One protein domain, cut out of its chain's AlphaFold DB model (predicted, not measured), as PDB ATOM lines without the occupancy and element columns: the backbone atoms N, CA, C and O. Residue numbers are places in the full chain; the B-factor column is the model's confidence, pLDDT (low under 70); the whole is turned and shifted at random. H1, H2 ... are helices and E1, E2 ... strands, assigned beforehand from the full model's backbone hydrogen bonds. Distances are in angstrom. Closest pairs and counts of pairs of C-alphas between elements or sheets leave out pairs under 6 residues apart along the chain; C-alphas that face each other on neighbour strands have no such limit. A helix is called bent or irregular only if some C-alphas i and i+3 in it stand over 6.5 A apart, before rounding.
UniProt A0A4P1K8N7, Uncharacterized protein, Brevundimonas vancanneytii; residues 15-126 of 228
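AT A GLANCE: This is residues 15 to 126 of the 228 residues of an uncharacterized protein of Brevundimonas vancanneytii (UniProt A0A4P1K8N7). A curled antiparallel sheet of four strands, E3 to E6, has the longest helix, H2, packed on one face, where it comes near all four strands. At one end of the long axis a small ribbon of two strands, E1 and E2, joins H1 and a long loop, and the short helices H3, H5 and H6 lie toward the other end, with H4 between H3 and the sheet. The printed part has 112 residues, with six named helices and six named strands in the order E1 H1 E2 H2 H3 H4 E3 E4 H5 H6 E5 E6, and the class is mixed, helices and strands. The larger sheet runs E3, E4, E5, E6, and the smaller is E1 and E2, also antiparallel. The whole is compact, with a radius of gyration of the C-alphas of 14.7 A, yet elongated in outline, spanning 43 by 26 by 22 A.

IN THESE COORDINATES: E1, residues 15 to 18, begins at C-alpha 15, at (-20.946, 116.116, 5.250). H1 is residues 20 to 23 and E2 residues 35 to 37. H2, residues 38 to 49, measures 16.3 A and ends at C-alpha 49, at (-26.301, 132.399, 17.170). H3 is residues 55 to 59; it is only just irregular, with C-alphas 56 and 59 standing 6.8 A apart. H4 is residues 61 to 66. E3, residues 68 to 73, measures 13.8 A, and E4, residues 77 to 82, measures 15.9 A. H5, residues 84 to 90, measures 10.4 A, and H6, residues 93 to 100, measures 10.8 A. E5, residues 108 to 117, is the longest strand at 27.4 A. E6, residues 123 to 125, ends at C-alpha 125, at (-16.462, 132.289, 6.360).

HOW THE PARTS SIT: E1 and E2 are antiparallel at 148 degrees, with N 17 and O 36 at 2.8 A. The closest C-alphas of E1 and H2 are those of Tyr 16 and Ala 38, 4.5 A apart. H2 is on the sheet E3 E4 E5 E6, two layers with a helix on one face; its closest C-alpha pair with E6 is Gly 44 and Ile 125, at 6.7 A. H2 and H4 are close but not clearly touching, Val 49 and Ile 64 being closest at 7.1 A, at a steep tilt of 63 degrees, the same way. H3 and H4 only just touch, only at the corner, with 3 pairs of C-alphas within 8 A, the closest Gly 57 and Ala 63 at 6.6 A. E3 and E4 form a hairpin, with N 72 and O 79 at 2.9 A. H5 and H6 are near each other, and each only grazes the sheet, with residues 84 to 87 and 98 to 100. Residues 104 to 105 pair antiparallel with residues 108 to 109 of E5. The pairing of E5 is staggered: residues 110 to 114 pair with E4, N 111 and O 80 at 2.9 A, and residues 115 to 117 with E6, its hairpin partner, N 116 and O 124 at 2.7 A. Within hydrogen-bond range is every O i to N i+4 pair in H2, H4 and H6; H3 has 0 of 1 and H5 0 of 3, beside 1 of 2 and 3 of 4 O i to N i+3 pairs, and H1 is too short for an i+4 pair.

THE WHOLE: The two C-alphas farthest apart are those of Gly 25 and Asp 93, 44.2 A. The printed part has no cut. The link from H1 to E2, 11 residues, is long. The mean pLDDT of the printed part is 71.9, and 46 residues are under 70, among them residues 25 to 40 and 114 to 126.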
ATOM      1  N   ARG A  15     -19.648 115.417   5.268       69.44
ATOM      2  CA  ARG A  15     -20.946 116.116   5.250       69.44
ATOM      3  C   ARG A  15     -20.871 117.417   4.450       69.44
ATOM      4  O   ARG A  15     -19.975 118.237   4.656       69.44
ATOM      5  N   TYR A  16     -21.845 117.623   3.571       68.44
ATOM      6  CA  TYR A  16     -21.979 118.818   2.740       68.44
ATOM      7  C   TYR A  16     -23.392 119.382   2.816       68.44
ATOM      8  O   TYR A  16     -24.353 118.624   2.848       68.44
ATOM      9  N   TYR A  17     -23.535 120.701   2.724       74.62
ATOM     10  CA  TYR A  17     -24.785 121.318   2.294       74.62
ATOM     11  C   TYR A  17     -24.775 121.451   0.776       74.62
ATOM     12  O   TYR A  17     -23.827 121.982   0.192       74.62
ATOM     13  N   VAL A  18     -25.820 120.945   0.125       67.81
ATOM     14  CA  VAL A  18     -25.957 120.990  -1.336       67.81
ATOM     15  C   VAL A  18     -27.114 121.908  -1.708       67.81
ATOM     16  O   VAL A  18     -28.175 121.889  -1.072       67.81
ATOM     17  N   SER A  19     -26.912 122.724  -2.744       66.25
ATOM     18  CA  SER A  19     -27.966 123.568  -3.305       66.25
ATOM     19  C   SER A  19     -29.161 122.713  -3.738       66.25
ATOM     20  O   SER A  19     -29.007 121.703  -4.430       66.25
ATOM     21  N   THR A  20     -30.368 123.127  -3.355       65.69
ATOM     22  CA  THR A  20     -31.622 122.447  -3.714       65.69
ATOM     23  C   THR A  20     -31.809 122.368  -5.229       65.69
ATOM     24  O   THR A  20     -32.385 121.404  -5.723       65.69
ATOM     25  N   ALA A  21     -31.279 123.333  -5.987       62.41
ATOM     26  CA  ALA A  21     -31.288 123.287  -7.446       62.41
ATOM     27  C   ALA A  21     -30.415 122.144  -7.995       62.41
ATOM     28  O   ALA A  21     -30.851 121.438  -8.898       62.41
ATOM     29  N   ILE A  22     -29.245 121.876  -7.401       63.16
ATOM     30  CA  ILE A  22     -28.394 120.731  -7.778       63.16
ATOM     31  C   ILE A  22     -29.057 119.407  -7.426       63.16
ATOM     32  O   ILE A  22     -29.023 118.485  -8.234       63.16
ATOM     33  N   GLN A  23     -29.687 119.314  -6.255       65.81
ATOM     34  CA  GLN A  23     -30.426 118.107  -5.865       65.81
ATOM     35  C   GLN A  23     -31.576 117.803  -6.832       65.81
ATOM     36  O   GLN A  23     -31.860 116.644  -7.105       65.81
ATOM     37  N   LYS A  24     -32.193 118.844  -7.402       73.88
ATOM     38  CA  LYS A  24     -33.245 118.739  -8.422       73.88
ATOM     39  C   LYS A  24     -32.704 118.638  -9.860       73.88
ATOM     40  O   LYS A  24     -33.466 118.841 -10.800       73.88
ATOM     41  N   GLY A  25     -31.403 118.388 -10.049       68.31
ATOM     42  CA  GLY A  25     -30.772 118.235 -11.371       68.31
ATOM     43  C   GLY A  25     -30.585 119.534 -12.167       68.31
ATOM     44  O   GLY A  25     -30.157 119.500 -13.315       68.31
ATOM     45  N   LYS A  26     -30.867 120.698 -11.572       69.69
ATOM     46  CA  LYS A  26     -30.767 122.028 -12.196       69.69
ATOM     47  C   LYS A  26     -29.461 122.717 -11.795       69.69
ATOM     48  O   LYS A  26     -29.466 123.735 -11.104       69.69
ATOM     49  N   SER A  27     -28.327 122.163 -12.220       57.78
ATOM     50  CA  SER A  27     -26.984 122.670 -11.881       57.78
ATOM     51  C   SER A  27     -26.734 124.116 -12.332       57.78
ATOM     52  O   SER A  27     -26.069 124.859 -11.617       57.78
ATOM     53  N   GLY A  28     -27.332 124.555 -13.445       57.50
ATOM     54  CA  GLY A  28     -27.261 125.950 -13.912       57.50
ATOM     55  C   GLY A  28     -27.981 126.967 -13.013       57.50
ATOM     56  O   GLY A  28     -27.676 128.152 -13.067       57.50
ATOM     57  N   ALA A  29     -28.893 126.513 -12.145       60.72
ATOM     58  CA  ALA A  29     -29.616 127.346 -11.179       60.72
ATOM     59  C   ALA A  29     -29.048 127.230  -9.750       60.72
ATOM     60  O   ALA A  29     -29.650 127.710  -8.792       60.72
ATOM     61  N   ALA A  30     -27.895 126.571  -9.586       54.44
ATOM     62  CA  ALA A  30     -27.283 126.299  -8.286       54.44
ATOM     63  C   ALA A  30     -26.777 127.540  -7.540       54.44
ATOM     64  O   ALA A  30     -26.478 127.437  -6.347       54.44
ATOM     65  N   GLY A  31     -26.684 128.682  -8.225       61.66
ATOM     66  CA  GLY A  31     -26.031 129.880  -7.717       61.66
ATOM     67  C   GLY A  31     -24.509 129.721  -7.664       61.66
ATOM     68  O   GLY A  31     -23.927 128.873  -8.336       61.66
ATOM     69  N   VAL A  32     -23.856 130.558  -6.856       59.84
ATOM     70  CA  VAL A  32     -22.385 130.655  -6.787       59.84
ATOM     71  C   VAL A  32     -21.746 129.412  -6.152       59.84
ATOM     72  O   VAL A  32     -20.609 129.062  -6.471       59.84
ATOM     73  N   HIS A  33     -22.476 128.713  -5.279       60.88
ATOM     74  CA  HIS A  33     -21.941 127.608  -4.488       60.88
ATOM     75  C   HIS A  33     -22.838 126.377  -4.554       60.88
ATOM     76  O   HIS A  33     -23.861 126.278  -3.879       60.88
ATOM     77  N   GLY A  34     -22.427 125.403  -5.367       58.94
ATOM     78  CA  GLY A  34     -23.188 124.175  -5.555       58.94
ATOM     79  C   GLY A  34     -23.144 123.205  -4.366       58.94
ATOM     80  O   GLY A  34     -24.146 122.567  -4.030       58.94
ATOM     81  N   ARG A  35     -21.983 123.097  -3.713       63.56
ATOM     82  CA  ARG A  35     -21.765 122.281  -2.513       63.56
ATOM     83  C   ARG A  35     -20.847 123.024  -1.559       63.56
ATOM     84  O   ARG A  35     -19.864 123.613  -1.997       63.56
ATOM     85  N   ILE A  36     -21.149 122.962  -0.269       67.81
ATOM     86  CA  ILE A  36     -20.361 123.606   0.782       67.81
ATOM     87  C   ILE A  36     -20.116 122.603   1.904       67.81
ATOM     88  O   ILE A  36     -20.993 121.808   2.229       67.81
ATOM     89  N   SER A  37     -18.916 122.623   2.483       65.75
ATOM     90  CA  SER A  37     -18.561 121.803   3.645       65.75
ATOM     91  C   SER A  37     -19.496 122.121   4.816       65.75
ATOM     92  O   SER A  37     -19.558 123.274   5.247       65.75
ATOM     93  N   ALA A  38     -20.210 121.116   5.332       69.31
ATOM     94  CA  ALA A  38     -21.151 121.320   6.433       69.31
ATOM     95  C   ALA A  38     -20.476 121.870   7.702       69.31
ATOM     96  O   ALA A  38     -20.974 122.870   8.205       69.31
ATOM     97  N   PRO A  39     -19.297 121.373   8.137       65.06
ATOM     98  CA  PRO A  39     -18.608 121.919   9.311       65.06
ATOM     99  C   PRO A  39     -18.325 123.425   9.251       65.06
ATOM    100  O   PRO A  39     -18.289 124.084  10.281       65.06
ATOM    101  N   ILE A  40     -18.127 123.983   8.052       65.69
ATOM    102  CA  ILE A  40     -17.820 125.409   7.880       65.69
ATOM    103  C   ILE A  40     -19.071 126.251   8.125       65.69
ATOM    104  O   ILE A  40     -19.016 127.228   8.865       65.69
ATOM    105  N   ILE A  41     -20.200 125.852   7.532       74.56
ATOM    106  CA  ILE A  41     -21.489 126.516   7.752       74.56
ATOM    107  C   ILE A  41     -21.944 126.327   9.198       74.56
ATOM    108  O   ILE A  41     -22.316 127.303   9.836       74.56
ATOM    109  N   GLU A  42     -21.862 125.104   9.724       76.81
ATOM    110  CA  GLU A  42     -22.261 124.781  11.098       76.81
ATOM    111  C   GLU A  42     -21.496 125.633  12.116       76.81
ATOM    112  O   GLU A  42     -22.120 126.260  12.965       76.81
ATOM    113  N   ALA A  43     -20.172 125.754  11.976       70.31
ATOM    114  CA  ALA A  43     -19.363 126.597  12.854       70.31
ATOM    115  C   ALA A  43     -19.711 128.091  12.735       70.31
ATOM    116  O   ALA A  43     -19.807 128.787  13.743       70.31
ATOM    117  N   GLY A  44     -19.925 128.600  11.515       75.62
ATOM    118  CA  GLY A  44     -20.312 130.001  11.321       75.62
ATOM    119  C   GLY A  44     -21.682 130.323  11.912       75.62
ATOM    120  O   GLY A  44     -21.847 131.359  12.548       75.62
ATOM    121  N   VAL A  45     -22.645 129.423  11.729       81.88
ATOM    122  CA  VAL A  45     -23.994 129.541  12.291       81.88
ATOM    123  C   VAL A  45     -23.950 129.485  13.810       81.88
ATOM    124  O   VAL A  45     -24.499 130.368  14.463       81.88
ATOM    125  N   LEU A  46     -23.243 128.499  14.366       78.38
ATOM    126  CA  LEU A  46     -23.040 128.373  15.802       78.38
ATOM    127  C   LEU A  46     -22.466 129.666  16.388       78.38
ATOM    128  O   LEU A  46     -23.034 130.224  17.319       78.38
ATOM    129  N   ASN A  47     -21.382 130.183  15.808       74.25
ATOM    130  CA  ASN A  47     -20.736 131.401  16.288       74.25
ATOM    131  C   ASN A  47     -21.656 132.627  16.228       74.25
ATOM    132  O   ASN A  47     -21.584 133.488  17.102       74.25
ATOM    133  N   ALA A  48     -22.508 132.716  15.208       79.62
ATOM    134  CA  ALA A  48     -23.431 133.830  15.042       79.62
ATOM    135  C   ALA A  48     -24.592 133.797  16.045       79.62
ATOM    136  O   ALA A  48     -25.034 134.845  16.509       79.62
ATOM    137  N   VAL A  49     -25.095 132.598  16.354       84.38
ATOM    138  CA  VAL A  49     -26.301 132.399  17.170       84.38
ATOM    139  C   VAL A  49     -25.966 132.204  18.652       84.38
ATOM    140  O   VAL A  49     -26.771 132.565  19.507       84.38
ATOM    141  N   ALA A  50     -24.765 131.719  18.989       80.19
ATOM    142  CA  ALA A  50     -24.346 131.465  20.371       80.19
ATOM    143  C   ALA A  50     -24.543 132.653  21.338       80.19
ATOM    144  O   ALA A  50     -24.994 132.415  22.459       80.19
ATOM    145  N   PRO A  51     -24.295 133.924  20.951       80.44
ATOM    146  CA  PRO A  51     -24.561 135.065  21.829       80.44
ATOM    147  C   PRO A  51     -26.037 135.229  22.215       80.44
ATOM    148  O   PRO A  51     -26.326 135.796  23.268       80.44
ATOM    149  N   LEU A  52     -26.960 134.735  21.382       81.94
ATOM    150  CA  LEU A  52     -28.404 134.848  21.582       81.94
ATOM    151  C   LEU A  52     -28.927 133.801  22.580       81.94
ATOM    152  O   LEU A  52     -29.849 134.069  23.349       81.94
ATOM    153  N   MET A  53     -28.313 132.621  22.603       80.81
ATOM    154  CA  MET A  53     -28.814 131.448  23.323       80.81
ATOM    155  C   MET A  53     -28.275 131.316  24.755       80.81
ATOM    156  O   MET A  53     -27.222 131.871  25.081       80.81
ATOM    157  N   PRO A  54     -28.938 130.547  25.639       73.56
ATOM    158  CA  PRO A  54     -28.332 130.050  26.867       73.56
ATOM    159  C   PRO A  54     -27.067 129.256  26.546       73.56
ATOM    160  O   PRO A  54     -27.028 128.517  25.564       73.56
ATOM    161  N   ILE A  55     -26.037 129.362  27.388       65.75
ATOM    162  CA  ILE A  55     -24.759 128.676  27.141       65.75
ATOM    163  C   ILE A  55     -24.952 127.148  27.098       65.75
ATOM    164  O   ILE A  55     -24.333 126.488  26.264       65.75
ATOM    165  N   GLU A  56     -25.880 126.590  27.887       62.78
ATOM    166  CA  GLU A  56     -26.267 125.167  27.834       62.78
ATOM    167  C   GLU A  56     -26.772 124.733  26.445       62.78
ATOM    168  O   GLU A  56     -26.470 123.627  26.005       62.78
ATOM    169  N   GLY A  57     -27.463 125.620  25.722       58.56
ATOM    170  CA  GLY A  57     -28.009 125.353  24.388       58.56
ATOM    171  C   GLY A  57     -27.023 125.573  23.238       58.56
ATOM    172  O   GLY A  57     -27.296 125.162  22.115       58.56
ATOM    173  N   THR A  58     -25.854 126.178  23.489       57.84
ATOM    174  CA  THR A  58     -24.871 126.468  22.424       57.84
ATOM    175  C   THR A  58     -24.257 125.209  21.801       57.84
ATOM    176  O   THR A  58     -23.712 125.277  20.710       57.84
ATOM    177  N   GLY A  59     -24.360 124.043  22.445       55.22
ATOM    178  CA  GLY A  59     -23.928 122.763  21.871       55.22
ATOM    179  C   GLY A  59     -25.022 121.989  21.126       55.22
ATOM    180  O   GLY A  59     -24.707 121.012  20.445       55.22
ATOM    181  N   ASP A  60     -26.291 122.389  21.255       69.94
ATOM    182  CA  ASP A  60     -27.424 121.663  20.682       69.94
ATOM    183  C   ASP A  60     -27.781 122.204  19.294       69.94
ATOM    184  O   ASP A  60     -28.432 123.237  19.124       69.94
ATOM    185  N   TRP A  61     -27.369 121.460  18.268       71.94
ATOM    186  CA  TRP A  61     -27.672 121.801  16.884       71.94
ATOM    187  C   TRP A  61     -29.176 121.777  16.569       71.94
ATOM    188  O   TRP A  61     -29.601 122.449  15.629       71.94
ATOM    189  N   SER A  62     -29.994 121.031  17.321       72.56
ATOM    190  CA  SER A  62     -31.450 121.051  17.147       72.56
ATOM    191  C   SER A  62     -32.019 122.399  17.571       72.56
ATOM    192  O   SER A  62     -32.709 123.029  16.777       72.56
ATOM    193  N   ALA A  63     -31.647 122.884  18.759       74.19
ATOM    194  CA  ALA A  63     -32.063 124.195  19.252       74.19
ATOM    195  C   ALA A  63     -31.579 125.336  18.338       74.19
ATOM    196  O   ALA A  63     -32.345 126.233  17.991       74.19
ATOM    197  N   ILE A  64     -30.329 125.266  17.858       79.50
ATOM    198  CA  ILE A  64     -29.795 126.235  16.885       79.50
ATOM    199  C   ILE A  64     -30.599 126.203  15.581       79.50
ATOM    200  O   ILE A  64     -30.928 127.254  15.038       79.50
ATOM    201  N   ARG A  65     -30.913 125.014  15.055       80.56
ATOM    202  CA  ARG A  65     -31.695 124.869  13.821       80.56
ATOM    203  C   ARG A  65     -33.101 125.437  13.988       80.56
ATOM    204  O   ARG A  65     -33.592 126.062  13.057       80.56
ATOM    205  N   ASP A  66     -33.730 125.224  15.135       83.19
ATOM    206  CA  ASP A  66     -35.114 125.632  15.368       83.19
ATOM    207  C   ASP A  66     -35.251 127.165  15.495       83.19
ATOM    208  O   ASP A  66     -36.313 127.707  15.203       83.19
ATOM    209  N   LEU A  67     -34.167 127.883  15.818       85.50
ATOM    210  CA  LEU A  67     -34.090 129.351  15.750       85.50
ATOM    211  C   LEU A  67     -33.991 129.913  14.324       85.50
ATOM    212  O   LEU A  67     -34.174 131.114  14.114       85.50
ATOM    213  N   ILE A  68     -33.635 129.083  13.347       88.50
ATOM    214  CA  ILE A  68     -33.258 129.521  12.006       88.50
ATOM    215  C   ILE A  68     -34.406 129.257  11.039       88.50
ATOM    216  O   ILE A  68     -34.688 128.116  10.685       88.50
ATOM    217  N   ASP A  69     -34.993 130.329  10.512       87.81
ATOM    218  CA  ASP A  69     -35.933 130.235   9.394       87.81
ATOM    219  C   ASP A  69     -35.192 129.858   8.098       87.81
ATOM    220  O   ASP A  69     -35.582 128.944   7.363       87.81
ATOM    221  N   ARG A  70     -34.084 130.552   7.799       85.69
ATOM    222  CA  ARG A  70     -33.338 130.328   6.556       85.69
ATOM    223  C   ARG A  70     -31.877 130.753   6.642       85.69
ATOM    224  O   ARG A  70     -31.545 131.798   7.187       85.69
ATOM    225  N   ILE A  71     -31.011 129.976   5.988       84.81
ATOM    226  CA  ILE A  71     -29.623 130.357   5.699       84.81
ATOM    227  C   ILE A  71     -29.466 130.571   4.196       84.81
ATOM    228  O   ILE A  71     -29.725 129.661   3.397       84.81
ATOM    229  N   GLU A  72     -28.990 131.751   3.816       82.31
ATOM    230  CA  GLU A  72     -28.669 132.107   2.439       82.31
ATOM    231  C   GLU A  72     -27.166 132.324   2.290       82.31
ATOM    232  O   GLU A  72     -26.558 133.122   3.002       82.31
ATOM    233  N   ILE A  73     -26.557 131.599   1.351       76.44
ATOM    234  CA  ILE A  73     -25.126 131.695   1.063       76.44
ATOM    235  C   ILE A  73     -24.943 132.468  -0.239       76.44
ATOM    236  O   ILE A  73     -25.200 131.949  -1.327       76.44
ATOM    237  N   GLY A  74     -24.518 133.721  -0.109       71.75
ATOM    238  CA  GLY A  74     -24.097 134.576  -1.209       71.75
ATOM    239  C   GLY A  74     -22.638 134.341  -1.603       71.75
ATOM    240  O   GLY A  74     -21.974 133.430  -1.112       71.75
ATOM    241  N   ARG A  75     -22.130 135.186  -2.507       66.81
ATOM    242  CA  ARG A  75     -20.741 135.125  -2.999       66.81
ATOM    243  C   ARG A  75     -19.718 135.511  -1.925       66.81
ATOM    244  O   ARG A  75     -18.628 134.954  -1.885       66.81
ATOM    245  N   ASP A  76     -20.071 136.492  -1.108       64.94
ATOM    246  CA  ASP A  76     -19.200 137.209  -0.174       64.94
ATOM    247  C   ASP A  76     -19.816 137.336   1.227       64.94
ATOM    248  O   ASP A  76     -19.241 137.981   2.099       64.94
ATOM    249  N   LYS A  77     -20.996 136.747   1.450       75.12
ATOM    250  CA  LYS A  77     -21.713 136.799   2.726       75.12
ATOM    251  C   LYS A  77     -22.701 135.652   2.899       75.12
ATOM    252  O   LYS A  77     -23.323 135.199   1.941       75.12
ATOM    253  N   MET A  78     -22.855 135.223   4.140       82.62
ATOM    254  CA  MET A  78     -23.891 134.347   4.648       82.62
ATOM    255  C   MET A  78     -24.896 135.200   5.415       82.62
ATOM    256  O   MET A  78     -24.518 136.027   6.247       82.62
ATOM    257  N   LEU A  79     -26.172 134.993   5.123       85.75
ATOM    258  CA  LEU A  79     -27.281 135.591   5.849       85.75
ATOM    259  C   LEU A  79     -27.994 134.483   6.609       85.75
ATOM    260  O   LEU A  79     -28.376 133.475   6.014       85.75
ATOM    261  N   ILE A  80     -28.157 134.669   7.913       88.31
ATOM    262  CA  ILE A  80     -28.969 133.797   8.758       88.31
ATOM    263  C   ILE A  80     -30.199 134.602   9.145       88.31
ATOM    264  O   ILE A  80     -30.086 135.604   9.849       88.31
ATOM    265  N   ARG A  81     -31.360 134.183   8.653       90.19
ATOM    266  CA  ARG A  81     -32.656 134.736   9.027       90.19
ATOM    267  C   ARG A  81     -33.204 133.934  10.196       90.19
ATOM    268  O   ARG A  81     -33.300 132.708  10.110       90.19
ATOM    269  N   LEU A  82     -33.513 134.635  11.278       90.00
ATOM    270  CA  LEU A  82     -33.999 134.040  12.516       90.00
ATOM    271  C   LEU A  82     -35.524 134.061  12.540       90.00
ATOM    272  O   LEU A  82     -36.130 135.053  12.132       90.00
ATOM    273  N   ASP A  83     -36.130 132.981  13.027       87.75
ATOM    274  CA  ASP A  83     -37.571 132.919  13.254       87.75
ATOM    275  C   ASP A  83     -37.899 133.675  14.555       87.75
ATOM    276  O   ASP A  83     -37.518 133.226  15.643       87.75
ATOM    277  N   PRO A  84     -38.595 134.824  14.481       81.12
ATOM    278  CA  PRO A  84     -38.890 135.625  15.661       81.12
ATOM    279  C   PRO A  84     -39.785 134.894  16.668       81.12
ATOM    280  O   PRO A  84     -39.640 135.130  17.860       81.12
ATOM    281  N   THR A  85     -40.654 133.979  16.225       82.06
ATOM    282  CA  THR A  85     -41.545 133.223  17.124       82.06
ATOM    283  C   THR A  85     -40.793 132.176  17.939       82.06
ATOM    284  O   THR A  85     -41.149 131.887  19.077       82.06
ATOM    285  N   ARG A  86     -39.710 131.629  17.376       80.69
ATOM    286  CA  ARG A  86     -38.840 130.642  18.031       80.69
ATOM    287  C   ARG A  86     -37.790 131.291  18.920       80.69
ATOM    288  O   ARG A  86     -37.316 130.666  19.867       80.69
ATOM    289  N   CYS A  87     -37.450 132.550  18.646       75.62
ATOM    290  CA  CYS A  87     -36.559 133.327  19.497       75.62
ATOM    291  C   CYS A  87     -37.099 133.445  20.928       75.62
ATOM    292  O   CYS A  87     -36.315 133.398  21.869       75.62
ATOM    293  N   ASP A  88     -38.416 133.522  21.121       68.31
ATOM    294  CA  ASP A  88     -38.992 133.694  22.458       68.31
ATOM    295  C   ASP A  88     -38.726 132.519  23.408       68.31
ATOM    296  O   ASP A  88     -38.638 132.730  24.619       68.31
ATOM    297  N   GLU A  89     -38.543 131.317  22.860       71.06
ATOM    298  CA  GLU A  89     -38.327 130.071  23.602       71.06
ATOM    299  C   GLU A  89     -36.848 129.845  23.962       71.06
ATOM    300  O   GLU A  89     -36.538 129.339  25.039       71.06
ATOM    301  N   TRP A  90     -35.923 130.256  23.089       70.62
ATOM    302  CA  TRP A  90     -34.510 129.858  23.172       70.62
ATOM    303  C   TRP A  90     -33.529 131.015  23.361       70.62
ATOM    304  O   TRP A  90     -32.322 130.779  23.420       70.62
ATOM    305  N   VAL A  91     -34.001 132.261  23.432       79.88
ATOM    306  CA  VAL A  91     -33.139 133.447  23.520       79.88
ATOM    307  C   VAL A  91     -33.137 134.006  24.939       79.88
ATOM    308  O   VAL A  91     -34.176 134.242  25.550       79.88
ATOM    309  N   THR A  92     -31.933 134.232  25.464       82.25
ATOM    310  CA  THR A  92     -31.727 134.884  26.770       82.25
ATOM    311  C   THR A  92     -32.119 136.357  26.725       82.25
ATOM    312  O   THR A  92     -32.108 136.961  25.658       82.25
ATOM    313  N   ASP A  93     -32.358 136.995  27.871       76.38
ATOM    314  CA  ASP A  93     -32.653 138.436  27.899       76.38
ATOM    315  C   ASP A  93     -31.523 139.280  27.283       76.38
ATOM    316  O   ASP A  93     -31.781 140.201  26.510       76.38
ATOM    317  N   ALA A  94     -30.260 138.900  27.510       74.00
ATOM    318  CA  ALA A  94     -29.116 139.510  26.828       74.00
ATOM    319  C   ALA A  94     -29.154 139.285  25.304       74.00
ATOM    320  O   ALA A  94     -28.841 140.184  24.524       74.00
ATOM    321  N   GLY A  95     -29.573 138.095  24.874       80.00
ATOM    322  CA  GLY A  95     -29.800 137.775  23.470       80.00
ATOM    323  C   GLY A  95     -30.922 138.603  22.839       80.00
ATOM    324  O   GLY A  95     -30.767 139.050  21.704       80.00
ATOM    325  N   ARG A  96     -32.010 138.887  23.570       83.00
ATOM    326  CA  ARG A  96     -33.107 139.747  23.085       83.00
ATOM    327  C   ARG A  96     -32.617 141.164  22.803       83.00
ATOM    328  O   ARG A  96     -32.901 141.697  21.736       83.00
ATOM    329  N   MET A  97     -31.781 141.720  23.681       78.44
ATOM    330  CA  MET A  97     -31.152 143.028  23.445       78.44
ATOM    331  C   MET A  97     -30.299 143.046  22.167       78.44
ATOM    332  O   MET A  97     -30.218 144.067  21.484       78.44
ATOM    333  N   ILE A  98     -29.644 141.929  21.828       80.88
ATOM    334  CA  ILE A  98     -28.907 141.799  20.563       80.88
ATOM    335  C   ILE A  98     -29.890 141.740  19.390       80.88
ATOM    336  O   ILE A  98     -29.709 142.485  18.430       80.88
ATOM    337  N   LEU A  99     -30.938 140.909  19.475       83.38
ATOM    338  CA  LEU A  99     -31.961 140.763  18.430       83.38
ATOM    339  C   LEU A  99     -32.632 142.087  18.059       83.38
ATOM    340  O   LEU A  99     -32.853 142.349  16.878       83.38
ATOM    341  N   GLU A 100     -32.937 142.929  19.045       82.00
ATOM    342  CA  GLU A 100     -33.551 144.247  18.839       82.00
ATOM    343  C   GLU A 100     -32.696 145.186  17.981       82.00
ATOM    344  O   GLU A 100     -33.223 146.077  17.316       82.00
ATOM    345  N   ARG A 101     -31.378 144.974  17.972       81.94
ATOM    346  CA  ARG A 101     -30.404 145.797  17.245       81.94
ATOM    347  C   ARG A 101     -30.068 145.248  15.861       81.94
ATOM    348  O   ARG A 101     -29.340 145.908  15.121       81.94
ATOM    349  N   LEU A 102     -30.530 144.043  15.527       82.38
ATOM    350  CA  LEU A 102     -30.255 143.433  14.231       82.38
ATOM    351  C   LEU A 102     -31.079 144.093  13.124       82.38
ATOM    352  O   LEU A 102     -32.229 144.492  13.318       82.38
ATOM    353  N   GLU A 103     -30.494 144.145  11.926       82.25
ATOM    354  CA  GLU A 103     -31.247 144.452  10.712       82.25
ATOM    355  C   GLU A 103     -32.397 143.452  10.542       82.25
ATOM    356  O   GLU A 103     -32.300 142.289  10.945       82.25
ATOM    357  N   ARG A 104     -33.485 143.894   9.905       86.38
ATOM    358  CA  ARG A 104     -34.633 143.042   9.590       86.38
ATOM    359  C   ARG A 104     -34.825 142.926   8.088       86.38
ATOM    360  O   ARG A 104     -34.724 143.913   7.365       86.38
ATOM    361  N   PHE A 105     -35.158 141.727   7.631       80.69
ATOM    362  CA  PHE A 105     -35.556 141.449   6.256       80.69
ATOM    363  C   PHE A 105     -36.915 140.754   6.281       80.69
ATOM    364  O   PHE A 105     -37.066 139.734   6.947       80.69
ATOM    365  N   GLU A 106     -37.914 141.339   5.612       84.69
ATOM    366  CA  GLU A 106     -39.312 140.869   5.668       84.69
ATOM    367  C   GLU A 106     -39.840 140.738   7.116       84.69
ATOM    368  O   GLU A 106     -40.571 139.816   7.457       84.69
ATOM    369  N   GLY A 107     -39.427 141.654   8.003       83.12
ATOM    370  CA  GLY A 107     -39.815 141.660   9.423       83.12
ATOM    371  C   GLY A 107     -39.001 140.727  10.331       83.12
ATOM    372  O   GLY A 107     -39.034 140.890  11.554       83.12
ATOM    373  N   MET A 108     -38.203 139.818   9.769       86.50
ATOM    374  CA  MET A 108     -37.397 138.851  10.522       86.50
ATOM    375  C   MET A 108     -35.975 139.369  10.786       86.50
ATOM    376  O   MET A 108     -35.372 139.931   9.866       86.50
ATOM    377  N   PRO A 109     -35.404 139.181  11.992       89.25
ATOM    378  CA  PRO A 109     -34.018 139.549  12.281       89.25
ATOM    379  C   PRO A 109     -33.023 138.776  11.410       89.25
ATOM    380  O   PRO A 109     -33.190 137.573  11.180       89.25
ATOM    381  N   ILE A 110     -31.966 139.452  10.957       87.62
ATOM    382  CA  ILE A 110     -30.902 138.842  10.158       87.62
ATOM    383  C   ILE A 110     -29.520 139.013  10.796       87.62
ATOM    384  O   ILE A 110     -29.121 140.104  11.199       87.62
ATOM    385  N   LEU A 111     -28.748 137.927  10.822       84.56
ATOM    386  CA  LEU A 111     -27.315 137.941  11.112       84.56
ATOM    387  C   LEU A 111     -26.546 137.894   9.792       84.56
ATOM    388  O   LEU A 111     -26.783 137.018   8.953       84.56
ATOM    389  N   ARG A 112     -25.608 138.827   9.606       78.75
ATOM    390  CA  ARG A 112     -24.754 138.892   8.413       78.75
ATOM    391  C   ARG A 112     -23.336 138.491   8.778       78.75
ATOM    392  O   ARG A 112     -22.717 139.107   9.638       78.75
ATOM    393  N   LEU A 113     -22.822 137.482   8.089       76.00
ATOM    394  CA  LEU A 113     -21.449 137.023   8.229       76.00
ATOM    395  C   LEU A 113     -20.781 137.142   6.866       76.00
ATOM    396  O   LEU A 113     -21.283 136.543   5.917       76.00
ATOM    397  N   PRO A 114     -19.691 137.898   6.701       64.38
ATOM    398  CA  PRO A 114     -18.985 137.909   5.429       64.38
ATOM    399  C   PRO A 114     -18.420 136.506   5.107       64.38
ATOM    400  O   PRO A 114     -18.342 135.629   5.959       64.38
ATOM    401  N   LEU A 115     -18.089 136.236   3.847       65.50
ATOM    402  CA  LEU A 115     -17.548 134.971   3.339       65.50
ATOM    403  C   LEU A 115     -16.363 135.268   2.411       65.50
ATOM    404  O   LEU A 115     -16.404 136.201   1.616       65.50
ATOM    405  N   SER A 116     -15.323 134.439   2.467       55.56
ATOM    406  CA  SER A 116     -14.181 134.440   1.552       55.56
ATOM    407  C   SER A 116     -14.053 133.080   0.887       55.56
ATOM    408  O   SER A 116     -13.979 132.051   1.549       55.56
ATOM    409  N   VAL A 117     -13.947 133.037  -0.433       52.56
ATOM    410  CA  VAL A 117     -13.648 131.789  -1.140       52.56
ATOM    411  C   VAL A 117     -12.144 131.732  -1.382       52.56
ATOM    412  O   VAL A 117     -11.579 132.609  -2.032       52.56
ATOM    413  N   THR A 118     -11.469 130.705  -0.864       48.75
ATOM    414  CA  THR A 118     -10.027 130.536  -1.104       48.75
ATOM    415  C   THR A 118      -9.749 130.144  -2.559       48.75
ATOM    416  O   THR A 118     -10.574 129.514  -3.224       48.75
ATOM    417  N   ARG A 119      -8.534 130.439  -3.051       35.94
ATOM    418  CA  ARG A 119      -8.080 130.164  -4.434       35.94
ATOM    419  C   ARG A 119      -8.189 128.696  -4.893       35.94
ATOM    420  O   ARG A 119      -8.059 128.441  -6.082       35.94
ATOM    421  N   ARG A 120      -8.425 127.733  -3.991       37.25
ATOM    422  CA  ARG A 120      -8.629 126.304  -4.317       37.25
ATOM    423  C   ARG A 120     -10.107 125.877  -4.348       37.25
ATOM    424  O   ARG A 120     -10.389 124.684  -4.364       37.25
ATOM    425  N   GLY A 121     -11.047 126.826  -4.328       38.25
ATOM    426  CA  GLY A 121     -12.489 126.551  -4.389       38.25
ATOM    427  C   GLY A 121     -13.117 126.120  -3.059       38.25
ATOM    428  O   GLY A 121     -14.297 125.779  -3.026       38.25
ATOM    429  N   ALA A 122     -12.360 126.148  -1.955       46.38
ATOM    430  CA  ALA A 122     -12.889 125.902  -0.618       46.38
ATOM    431  C   ALA A 122     -13.454 127.203  -0.027       46.38
ATOM    432  O   ALA A 122     -12.739 128.205   0.087       46.38
ATOM    433  N   LEU A 123     -14.738 127.175   0.333       46.75
ATOM    434  CA  LEU A 123     -15.427 128.262   1.025       46.75
ATOM    435  C   LEU A 123     -14.833 128.459   2.421       46.75
ATOM    436  O   LEU A 123     -14.576 127.491   3.126       46.75
ATOM    437  N   THR A 124     -14.633 129.698   2.834       46.66
ATOM    438  CA  THR A 124     -14.200 130.093   4.175       46.66
ATOM    439  C   THR A 124     -15.137 131.211   4.623       46.66
ATOM    440  O   THR A 124     -15.478 132.085   3.838       46.66
ATOM    441  N   ILE A 125     -15.643 131.179   5.849       49.53
ATOM    442  CA  ILE A 125     -16.462 132.289   6.360       49.53
ATOM    443  C   ILE A 125     -15.508 133.465   6.680       49.53
ATOM    444  O   ILE A 125     -14.299 133.288   6.732       49.53
ATOM    445  N   ILE A 126     -15.958 134.700   6.787       47.69
ATOM    446  CA  ILE A 126     -15.186 135.824   7.337       47.69
ATOM    447  C   ILE A 126     -15.989 136.277   8.559       47.69
ATOM    448  O   ILE A 126     -17.220 136.286   8.524       47.69
TER     449      ILE A 126